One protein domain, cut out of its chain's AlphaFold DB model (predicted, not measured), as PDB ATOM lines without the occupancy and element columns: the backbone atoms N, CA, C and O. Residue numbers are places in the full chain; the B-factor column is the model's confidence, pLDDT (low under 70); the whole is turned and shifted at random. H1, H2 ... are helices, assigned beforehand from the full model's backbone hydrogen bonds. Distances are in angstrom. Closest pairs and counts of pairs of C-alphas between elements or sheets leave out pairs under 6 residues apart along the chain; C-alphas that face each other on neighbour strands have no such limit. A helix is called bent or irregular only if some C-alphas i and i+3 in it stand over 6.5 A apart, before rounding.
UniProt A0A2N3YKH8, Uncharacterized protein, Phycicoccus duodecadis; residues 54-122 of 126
ATOM      1  N   ALA A  54      -8.355 -14.231  -4.434       95.38
ATOM      2  CA  ALA A  54      -7.318 -13.483  -3.732       95.38
ATOM      3  C   ALA A  54      -6.201 -13.093  -4.707       95.38
ATOM      4  O   ALA A  54      -5.937 -11.898  -4.860       95.38
ATOM      5  N   CYS A  55      -5.674 -14.066  -5.453       95.69
ATOM      6  CA  CYS A  55      -4.723 -13.866  -6.544       95.69
ATOM      7  C   CYS A  55      -5.254 -12.860  -7.570       95.69
ATOM      8  O   CYS A  55      -4.577 -11.888  -7.908       95.69
ATOM      9  N   GLN A  56      -6.514 -13.005  -7.999       96.62
ATOM     10  CA  GLN A  56      -7.137 -12.056  -8.924       96.62
ATOM     11  C   GLN A  56      -7.171 -10.617  -8.391       96.62
ATOM     12  O   GLN A  56      -6.829  -9.680  -9.117       96.62
ATOM     13  N   ARG A  57      -7.590 -10.409  -7.136       97.44
ATOM     14  CA  ARG A  57      -7.634  -9.063  -6.538       97.44
ATOM     15  C   ARG A  57      -6.238  -8.472  -6.373       97.44
ATOM     16  O   ARG A  57      -6.068  -7.283  -6.634       97.44
ATOM     17  N   ALA A  58      -5.260  -9.287  -5.987       97.00
ATOM     18  CA  ALA A  58      -3.869  -8.868  -5.883       97.00
ATOM     19  C   ALA A  58      -3.311  -8.443  -7.254       97.00
ATOM     20  O   ALA A  58      -2.727  -7.369  -7.365       97.00
ATOM     21  N   GLY A  59      -3.612  -9.187  -8.321       95.75
ATOM     22  CA  GLY A  59      -3.239  -8.808  -9.686       95.75
ATOM     23  C   GLY A  59      -3.863  -7.490 -10.140       95.75
ATOM     24  O   GLY A  59      -3.176  -6.619 -10.675       95.75
ATOM     25  N   LEU A  60      -5.154  -7.283  -9.861       97.62
ATOM     26  CA  LEU A  60      -5.821  -6.002 -10.120       97.62
ATOM     27  C   LEU A  60      -5.182  -4.848  -9.334       97.62
ATOM     28  O   LEU A  60      -5.048  -3.747  -9.871       97.62
ATOM     29  N   ALA A  61      -4.775  -5.086  -8.084       97.62
ATOM     30  CA  ALA A  61      -4.081  -4.098  -7.266       97.62
ATOM     31  C   ALA A  61      -2.699  -3.754  -7.842       97.62
ATOM     32  O   ALA A  61      -2.398  -2.568  -7.967       97.62
ATOM     33  N   THR A  62      -1.922  -4.748  -8.284       96.19
ATOM     34  CA  THR A  62      -0.629  -4.549  -8.962       96.19
ATOM     35  C   THR A  62      -0.782  -3.729 -10.243       96.19
ATOM     36  O   THR A  62      -0.065  -2.752 -10.463       96.19
ATOM     37  N   LEU A  63      -1.766  -4.066 -11.085       96.44
ATOM     38  CA  LEU A  63      -2.047  -3.298 -12.301       96.44
ATOM     39  C   LEU A  63      -2.461  -1.859 -11.979       96.44
ATOM     40  O   LEU A  63      -2.098  -0.930 -12.703       96.44
ATOM     41  N   LYS A  64      -3.220  -1.658 -10.899       97.62
ATOM     42  CA  LYS A  64      -3.636  -0.329 -10.451       97.62
ATOM     43  C   LYS A  64      -2.454   0.484  -9.922       97.62
ATOM     44  O   LYS A  64      -2.335   1.647 -10.293       97.62
ATOM     45  N   SER A  65      -1.577  -0.102  -9.104       96.31
ATOM     46  CA  SER A  65      -0.403   0.589  -8.550       96.31
ATOM     47  C   SER A  65       0.621   0.950  -9.622       96.31
ATOM     48  O   SER A  65       1.259   1.990  -9.525       96.31
ATOM     49  N   ALA A  66       0.738   0.131 -10.669       94.94
ATOM     50  CA  ALA A  66       1.575   0.422 -11.829       94.94
ATOM     51  C   ALA A  66       0.939   1.431 -12.811       94.94
ATOM     52  O   ALA A  66       1.550   1.772 -13.819       94.94
ATOM     53  N   GLY A  67      -0.304   1.877 -12.574       96.94
ATOM     54  CA  GLY A  67      -1.038   2.743 -13.505       96.94
ATOM     55  C   GLY A  67      -1.434   2.060 -14.823       96.94
ATOM     56  O   GLY A  67      -1.852   2.728 -15.764       96.94
ATOM     57  N   LEU A  68      -1.326   0.731 -14.901       96.75
ATOM     58  CA  LEU A  68      -1.540  -0.055 -16.119       96.75
ATOM     59  C   LEU A  68      -2.979  -0.548 -16.276       96.75
ATOM     60  O   LEU A  68      -3.383  -0.878 -17.389       96.75
ATOM     61  N   LEU A  69      -3.760  -0.602 -15.190       97.25
ATOM     62  CA  LEU A  69      -5.091  -1.215 -15.194       97.25
ATOM     63  C   LEU A  69      -6.017  -0.702 -16.317       97.25
ATOM     64  O   LEU A  69      -6.597  -1.550 -16.992       97.25
ATOM     65  N   PRO A  70      -6.150   0.614 -16.595       97.44
ATOM     66  CA  PRO A  70      -7.018   1.083 -17.679       97.44
ATOM     67  C   PRO A  70      -6.560   0.602 -19.062       97.44
ATOM     68  O   PRO A  70      -7.373   0.152 -19.869       97.44
ATOM     69  N   THR A  71      -5.251   0.658 -19.326       97.25
ATOM     70  CA  THR A  71      -4.655   0.220 -20.595       97.25
ATOM     71  C   THR A  71      -4.800  -1.286 -20.775       97.25
ATOM     72  O   THR A  71      -5.229  -1.732 -21.835       97.25
ATOM     73  N   VAL A  72      -4.506  -2.064 -19.731       97.19
ATOM     74  CA  VAL A  72      -4.606  -3.528 -19.757       97.19
ATOM     75  C   VAL A  72      -6.056  -3.986 -19.867       97.19
ATOM     76  O   VAL A  72      -6.345  -4.907 -20.623       97.19
ATOM     77  N   ALA A  73      -6.991  -3.316 -19.191       97.75
ATOM     78  CA  ALA A  73      -8.414  -3.621 -19.314       97.75
ATOM     79  C   ALA A  73      -8.942  -3.402 -20.741       97.75
ATOM     80  O   ALA A  73      -9.809  -4.147 -21.190       97.75
ATOM     81  N   LYS A  74      -8.413  -2.400 -21.457       97.88
ATOM     82  CA  LYS A  74      -8.826  -2.070 -22.827       97.88
ATOM     83  C   LYS A  74      -8.132  -2.927 -23.887       97.88
ATOM     84  O   LYS A  74      -8.788  -3.396 -24.810       97.88
ATOM     85  N   ASN A  75      -6.817  -3.095 -23.768       97.38
ATOM     86  CA  ASN A  75      -5.974  -3.641 -24.834       97.38
ATOM     87  C   ASN A  75      -5.403  -5.028 -24.508       97.38
ATOM     88  O   ASN A  75      -4.819  -5.656 -25.382       97.38
ATOM     89  N   GLY A  76      -5.545  -5.507 -23.271       97.44
ATOM     90  CA  GLY A  76      -4.787  -6.650 -22.771       97.44
ATOM     91  C   GLY A  76      -3.354  -6.276 -22.380       97.44
ATOM     92  O   GLY A  76      -2.979  -5.104 -22.331       97.44
ATOM     93  N   VAL A  77      -2.550  -7.290 -22.071       97.50
ATOM     94  CA  VAL A  77      -1.142  -7.139 -21.678       97.50
ATOM     95  C   VAL A  77      -0.276  -8.069 -22.517       97.50
ATOM     96  O   VAL A  77      -0.618  -9.236 -22.674       97.50
ATOM     97  N   SER A  78       0.833  -7.579 -23.075       97.25
ATOM     98  CA  SER A  78       1.782  -8.473 -23.747       97.25
ATOM     99  C   SER A  78       2.497  -9.359 -22.732       97.25
ATOM    100  O   SER A  78       2.724  -8.943 -21.592       97.25
ATOM    101  N   VAL A  79       2.906 -10.560 -23.141       95.75
ATOM    102  CA  VAL A  79       3.730 -11.437 -22.296       95.75
ATOM    103  C   VAL A  79       5.004 -10.713 -21.841       95.75
ATOM    104  O   VAL A  79       5.352 -10.797 -20.670       95.75
ATOM    105  N   ALA A  80       5.651  -9.922 -22.704       96.38
ATOM    106  CA  ALA A  80       6.811  -9.101 -22.346       96.38
ATOM    107  C   ALA A  80       6.517  -8.141 -21.181       96.38
ATOM    108  O   ALA A  80       7.309  -8.022 -20.249       96.38
ATOM    109  N   THR A  81       5.357  -7.478 -21.219       95.94
ATOM    110  CA  THR A  81       4.923  -6.562 -20.155       95.94
ATOM    111  C   THR A  81       4.574  -7.322 -18.879       95.94
ATOM    112  O   THR A  81       4.881  -6.866 -17.786       95.94
ATOM    113  N   ALA A  82       3.954  -8.499 -18.980       95.31
ATOM    114  CA  ALA A  82       3.716  -9.334 -17.808       95.31
ATOM    115  C   ALA A  82       5.048  -9.764 -17.161       95.31
ATOM    116  O   ALA A  82       5.208  -9.658 -15.946       95.31
ATOM    117  N   VAL A  83       6.035 -10.160 -17.968       95.25
ATOM    118  CA  VAL A  83       7.375 -10.534 -17.494       95.25
ATOM    119  C   VAL A  83       8.097  -9.362 -16.829       95.25
ATOM    120  O   VAL A  83       8.727  -9.554 -15.791       95.25
ATOM    121  N   SER A  84       7.957  -8.136 -17.341       94.81
ATOM    122  CA  SER A  84       8.537  -6.952 -16.687       94.81
ATOM    123  C   SER A  84       7.886  -6.617 -15.338       94.81
ATOM    124  O   SER A  84       8.518  -5.973 -14.503       94.81
ATOM    125  N   LEU A  85       6.668  -7.110 -15.082       94.19
ATOM    126  CA  LEU A  85       6.001  -7.064 -13.775       94.19
ATOM    127  C   LEU A  85       6.400  -8.230 -12.848       94.19
ATOM    128  O   LEU A  85       5.848  -8.361 -11.756       94.19
ATOM    129  N   GLY A  86       7.348  -9.077 -13.262       94.69
ATOM    130  CA  GLY A  86       7.845 -10.214 -12.483       94.69
ATOM    131  C   GLY A  86       7.063 -11.514 -12.680       94.69
ATOM    132  O   GLY A  86       7.291 -12.472 -11.944       94.69
ATOM    133  N   VAL A  87       6.147 -11.567 -13.652       95.75
ATOM    134  CA  VAL A  87       5.421 -12.794 -14.005       95.75
ATOM    135  C   VAL A  87       6.339 -13.733 -14.778       95.75
ATOM    136  O   VAL A  87       7.036 -13.307 -15.693       95.75
ATOM    137  N   THR A  88       6.320 -15.026 -14.467       95.50
ATOM    138  CA  THR A  88       7.120 -16.014 -15.205       95.50
ATOM    139  C   THR A  88       6.243 -17.133 -15.764       95.50
ATOM    140  O   THR A  88       5.301 -17.556 -15.101       95.50
ATOM    141  N   PRO A  89       6.491 -17.634 -16.987       92.94
ATOM    142  CA  PRO A  89       5.788 -18.816 -17.483       92.94
ATOM    143  C   PRO A  89       6.181 -20.046 -16.657       92.94
ATOM    144  O   PRO A  89       7.368 -20.328 -16.500       92.94
ATOM    145  N   ARG A  90       5.200 -20.799 -16.148       89.94
ATOM    146  CA  ARG A  90       5.450 -21.938 -15.248       89.94
ATOM    147  C   ARG A  90       6.182 -23.089 -15.939       89.94
ATOM    148  O   ARG A  90       7.083 -23.678 -15.354       89.94
ATOM    149  N   ASN A  91       5.806 -23.389 -17.180       89.69
ATOM    150  CA  ASN A  91       6.339 -24.507 -17.969       89.69
ATOM    151  C   ASN A  91       6.930 -24.024 -19.306       89.69
ATOM    152  O   ASN A  91       6.863 -24.727 -20.311       89.69
ATOM    153  N   GLY A  92       7.464 -22.797 -19.330       89.62
ATOM    154  CA  GLY A  92       7.760 -22.094 -20.579       89.62
ATOM    155  C   GLY A  92       6.500 -21.522 -21.240       89.62
ATOM    156  O   GLY A  92       5.398 -21.615 -20.694       89.62
ATOM    157  N   LEU A  93       6.674 -20.869 -22.391       89.12
ATOM    158  CA  LEU A  93       5.545 -20.358 -23.170       89.12
ATOM    159  C   LEU A  93       4.910 -21.498 -23.982       89.12
ATOM    160  O   LEU A  93       5.652 -22.309 -24.535       89.12
ATOM    161  N   PRO A  94       3.569 -21.562 -24.076       87.06
ATOM    162  CA  PRO A  94       2.895 -22.503 -24.966       87.06
ATOM    163  C   PRO A  94       3.296 -22.300 -26.433       87.06
ATOM    164  O   PRO A  94       3.683 -21.198 -26.832       87.06
ATOM    165  N   ASP A  95       3.130 -23.335 -27.255       89.44
ATOM    166  CA  ASP A  95       3.392 -23.251 -28.694       89.44
ATOM    167  C   ASP A  95       2.611 -22.098 -29.345       89.44
ATOM    168  O   ASP A  95       1.410 -21.921 -29.131       89.44
ATOM    169  N   GLY A  96       3.311 -21.294 -30.149       88.69
ATOM    170  CA  GLY A  96       2.739 -20.121 -30.817       88.69
ATOM    171  C   GLY A  96       2.575 -18.881 -29.930       88.69
ATOM    172  O   GLY A  96       2.160 -17.839 -30.437       88.69
ATOM    173  N   VAL A  97       2.929 -18.949 -28.641       92.44
ATOM    174  CA  VAL A  97       2.983 -17.786 -27.745       92.44
ATOM    175  C   VAL A  97       4.402 -17.224 -27.720       92.44
ATOM    176  O   VAL A  97       5.374 -17.928 -27.453       92.44
ATOM    177  N   THR A  98       4.526 -15.926 -27.969       94.88
ATOM    178  CA  THR A  98       5.781 -15.174 -27.909       94.88
ATOM    179  C   THR A  98       5.681 -14.059 -26.871       94.88
ATOM    180  O   THR A  98       4.628 -13.825 -26.275       94.88
ATOM    181  N   LEU A  99       6.778 -13.332 -26.656       93.31
ATOM    182  CA  LEU A  99       6.785 -12.158 -25.782       93.31
ATOM    183  C   LEU A  99       5.840 -11.042 -26.275       93.31
ATOM    184  O   LEU A  99       5.310 -10.286 -25.461       93.31
ATOM    185  N   ASP A 100       5.565 -10.980 -27.577       96.19
ATOM    186  CA  ASP A 100       4.655  -9.992 -28.169       96.19
ATOM    187  C   ASP A 100       3.186 -10.430 -28.131       96.19
ATOM    188  O   ASP A 100       2.291  -9.628 -28.407       96.19
ATOM    189  N   THR A 101       2.904 -11.686 -27.767       96.50
ATOM    190  CA  THR A 101       1.531 -12.171 -27.642       96.50
ATOM    191  C   THR A 101       0.785 -11.363 -26.588       96.50
ATOM    192  O   THR A 101       1.202 -11.271 -25.432       96.50
ATOM    193  N   VAL A 102      -0.346 -10.790 -26.991       97.81
ATOM    194  CA  VAL A 102      -1.233 -10.031 -26.111       97.81
ATOM    195  C   VAL A 102      -2.215 -10.980 -25.437       97.81
ATOM    196  O   VAL A 102      -2.992 -11.663 -26.100       97.81
ATOM    197  N   ILE A 103      -2.199 -10.985 -24.109       96.56
ATOM    198  CA  ILE A 103      -3.151 -11.686 -23.254       96.56
ATOM    199  C   ILE A 103      -4.355 -10.756 -23.043       96.56
ATOM    200  O   ILE A 103      -4.206  -9.702 -22.413       96.56
ATOM    201  N   PRO A 104      -5.557 -11.115 -23.529       98.00
ATOM    202  CA  PRO A 104      -6.761 -10.334 -23.277       98.00
ATOM    203  C   PRO A 104      -7.048 -10.229 -21.779       98.00
ATOM    204  O   PRO A 104      -6.796 -11.168 -21.023       98.00
ATOM    205  N   PHE A 105      -7.640  -9.118 -21.342       97.75
ATOM    206  CA  PHE A 105      -7.905  -8.893 -19.919       97.75
ATOM    207  C   PHE A 105      -8.766  -9.992 -19.279       97.75
ATOM    208  O   PHE A 105      -8.492 -10.422 -18.163       97.75
ATOM    209  N   SER A 106      -9.773 -10.504 -19.991       97.25
ATOM    210  CA  SER A 106     -10.605 -11.617 -19.515       97.25
ATOM    211  C   SER A 106      -9.797 -12.899 -19.298       97.25
ATOM    212  O   SER A 106      -9.975 -13.555 -18.271       97.25
ATOM    213  N   THR A 107      -8.886 -13.222 -20.219       96.56
ATOM    214  CA  THR A 107      -7.965 -14.361 -20.113       96.56
ATOM    215  C   THR A 107      -6.996 -14.169 -18.955       96.56
ATOM    216  O   THR A 107      -6.828 -15.082 -18.156       96.56
ATOM    217  N   LEU A 108      -6.434 -12.968 -18.795       96.19
ATOM    218  CA  LEU A 108      -5.566 -12.637 -17.664       96.19
ATOM    219  C   LEU A 108      -6.292 -12.850 -16.327       96.19
ATOM    220  O   LEU A 108      -5.742 -13.439 -15.401       96.19
ATOM    221  N   LEU A 109      -7.545 -12.403 -16.222       96.19
ATOM    222  CA  LEU A 109      -8.366 -12.590 -15.025       96.19
ATOM    223  C   LEU A 109      -8.765 -14.048 -14.784       96.19
ATOM    224  O   LEU A 109      -8.958 -14.433 -13.630       96.19
ATOM    225  N   ALA A 110      -8.962 -14.832 -15.843       96.25
ATOM    226  CA  ALA A 110      -9.206 -16.267 -15.738       96.25
ATOM    227  C   ALA A 110      -7.955 -16.997 -15.241       96.25
ATOM    228  O   ALA A 110      -8.061 -17.820 -14.340       96.25
ATOM    229  N   ASP A 111      -6.784 -16.625 -15.750       95.12
ATOM    230  CA  ASP A 111      -5.520 -17.230 -15.357       95.12
ATOM    231  C   ASP A 111      -5.161 -16.917 -13.895       95.12
ATOM    232  O   ASP A 111      -4.820 -17.820 -13.143       95.12
ATOM    233  N   HIS A 112      -5.408 -15.693 -13.410       95.75
ATOM    234  CA  HIS A 112      -5.303 -15.407 -11.970       95.75
ATOM    235  C   HIS A 112      -6.250 -16.267 -11.121       95.75
ATOM    236  O   HIS A 112      -5.892 -16.691 -10.028       95.75
ATOM    237  N   ARG A 113      -7.470 -16.536 -11.606       95.38
ATOM    238  CA  ARG A 113      -8.432 -17.392 -10.893       95.38
ATOM    239  C   ARG A 113      -8.021 -18.860 -10.875       95.38
ATOM    240  O   ARG A 113      -8.536 -19.589 -10.032       95.38
ATOM    241  N   ALA A 114      -7.128 -19.280 -11.768       93.50
ATOM    242  CA  ALA A 114      -6.574 -20.626 -11.763       93.50
ATOM    243  C   ALA A 114      -5.560 -20.835 -10.622       93.50
ATOM    244  O   ALA A 114      -5.288 -21.978 -10.268       93.50
ATOM    245  N   GLY A 115      -5.025 -19.767 -10.013       89.56
ATOM    246  CA  GLY A 115      -4.129 -19.868  -8.857       89.56
ATOM    247  C   GLY A 115      -2.916 -20.758  -9.147       89.56
ATOM    248  O   GLY A 115      -2.107 -20.455 -10.025       89.56
ATOM    249  N   SER A 116      -2.792 -21.886  -8.438       88.62
ATOM    250  CA  SER A 116      -1.720 -22.870  -8.662       88.62
ATOM    251  C   SER A 116      -1.744 -23.519 -10.048       88.62
ATOM    252  O   SER A 116      -0.691 -23.943 -10.525       88.62
ATOM    253  N   ASP A 117      -2.909 -23.557 -10.694       90.25
ATOM    254  CA  ASP A 117      -3.122 -24.170 -12.009       90.25
ATOM    255  C   ASP A 117      -2.919 -23.171 -13.166       90.25
ATOM    256  O   ASP A 117      -3.084 -23.522 -14.334       90.25
ATOM    257  N   SER A 118      -2.552 -21.921 -12.857       91.25
ATOM    258  CA  SER A 118      -2.204 -20.890 -13.841       91.25
ATOM    259  C   SER A 118      -0.990 -21.291 -14.686       91.25
ATOM    260  O   SER A 118      -0.017 -21.884 -14.190       91.25
ATOM    261  N   ILE A 119      -1.017 -20.903 -15.969       91.75
ATOM    262  CA  ILE A 119       0.128 -21.076 -16.882       91.75
ATOM    263  C   ILE A 119       1.292 -20.149 -16.514       91.75
ATOM    264  O   ILE A 119       2.442 -20.402 -16.886       91.75
ATOM    265  N   PHE A 120       0.999 -19.086 -15.769       94.25
ATOM    266  CA  PHE A 120       1.955 -18.136 -15.248       94.25
ATOM    267  C   PHE A 120       2.163 -18.327 -13.736       94.25
ATOM    268  O   PHE A 120       1.355 -18.881 -12.993       94.25
ATOM    269  N   VAL A 121       3.310 -17.875 -13.256       95.44
ATOM    270  CA  VAL A 121       3.579 -17.681 -11.838       95.44
ATOM    271  C   VAL A 121       3.506 -16.186 -11.593       95.44
ATOM    272  O   VAL A 121       4.318 -15.415 -12.107       95.44
ATOM    273  N   TYR A 122       2.508 -15.785 -10.817       95.44
ATOM    274  CA  TYR A 122       2.306 -14.407 -10.405       95.44
ATOM    275  C   TYR A 122       2.918 -14.196  -9.015       95.44
ATOM    276  O   TYR A 122       2.501 -14.869  -8.074       95.44
TER     277      TYR A 122
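What this domain is: This is residues 54 to 122 of the 126 residues of an uncharacterized protein of Phycicoccus duodecadis (UniProt A0A2N3YKH8). Two longer helices, H1 and H4, meet as a V that closes between the first part of H1 and the later part of H4, and the short helix H2 lies across the V's open end. On one side of this triangle the short helix H3 sits apart, with a wide loop, residues 85 to 104, running from it back to H4. The printed part has 69 residues with four named helices, H1, H2, H3 and H4 along the chain, and no named strand, and its class is all helix. It is compact, with a radius of gyration of the C-alphas of 11.1 A and spans of 30 by 24 by 20 A.

How they stand to each other: H4, residues 105 to 117, touches H1, residues 54 to 65, at a steep tilt of 46 degrees, opposite ways. Their closest C-alphas are those of His 112 and Gln 56, 4.9 A apart, and H1 touches H4 with residues 55 to 59 alone. With residue 105 alone, H4 touches H2, residues 69 to 75; the closest C-alphas, those of Phe 105 and Ala 73, are 5.3 A apart. H2 and H4 run opposite ways at a steep tilt of 68 degrees, only just short of about perpendicular. H1 and H2 only just touch, with 3 pairs of C-alphas within 8 A, and only at the corner by their link; the closest C-alphas are those of Leu 63 and Leu 69, 4.7 A apart. H3, residues 79 to 84, is apart from H1, H2 and H4. Each O i to N i+4 pair is within hydrogen-bond range in H1, H2 and H3, against 6 of 9 in H4.

Where its parts are: H4 is 17.9 A long from C-alpha 105 to C-alpha 117 at (-3.122, -24.170, -12.009), and irregular: C-alphas 113 and 116 are 8.9 A apart. H1 begins with C-alpha 54 at (-7.318, -13.483, -3.732) and is 16.4 A long. H2 measures 10.0 A and H3 8.6 A.

The domain as a whole: The C-alphas farthest apart, those of Ser 65 and Asp 95, are separated by 31.4 A. The links H1 to H2 and H2 to H3 are tight; H3 to H4 is long, with 20 residues. Residues 77 to 78 pair antiparallel with 102 to 103, and 88 to 89 with 120 to 121. The printed part has no cut, and no printed residue is under 70 in pLDDT.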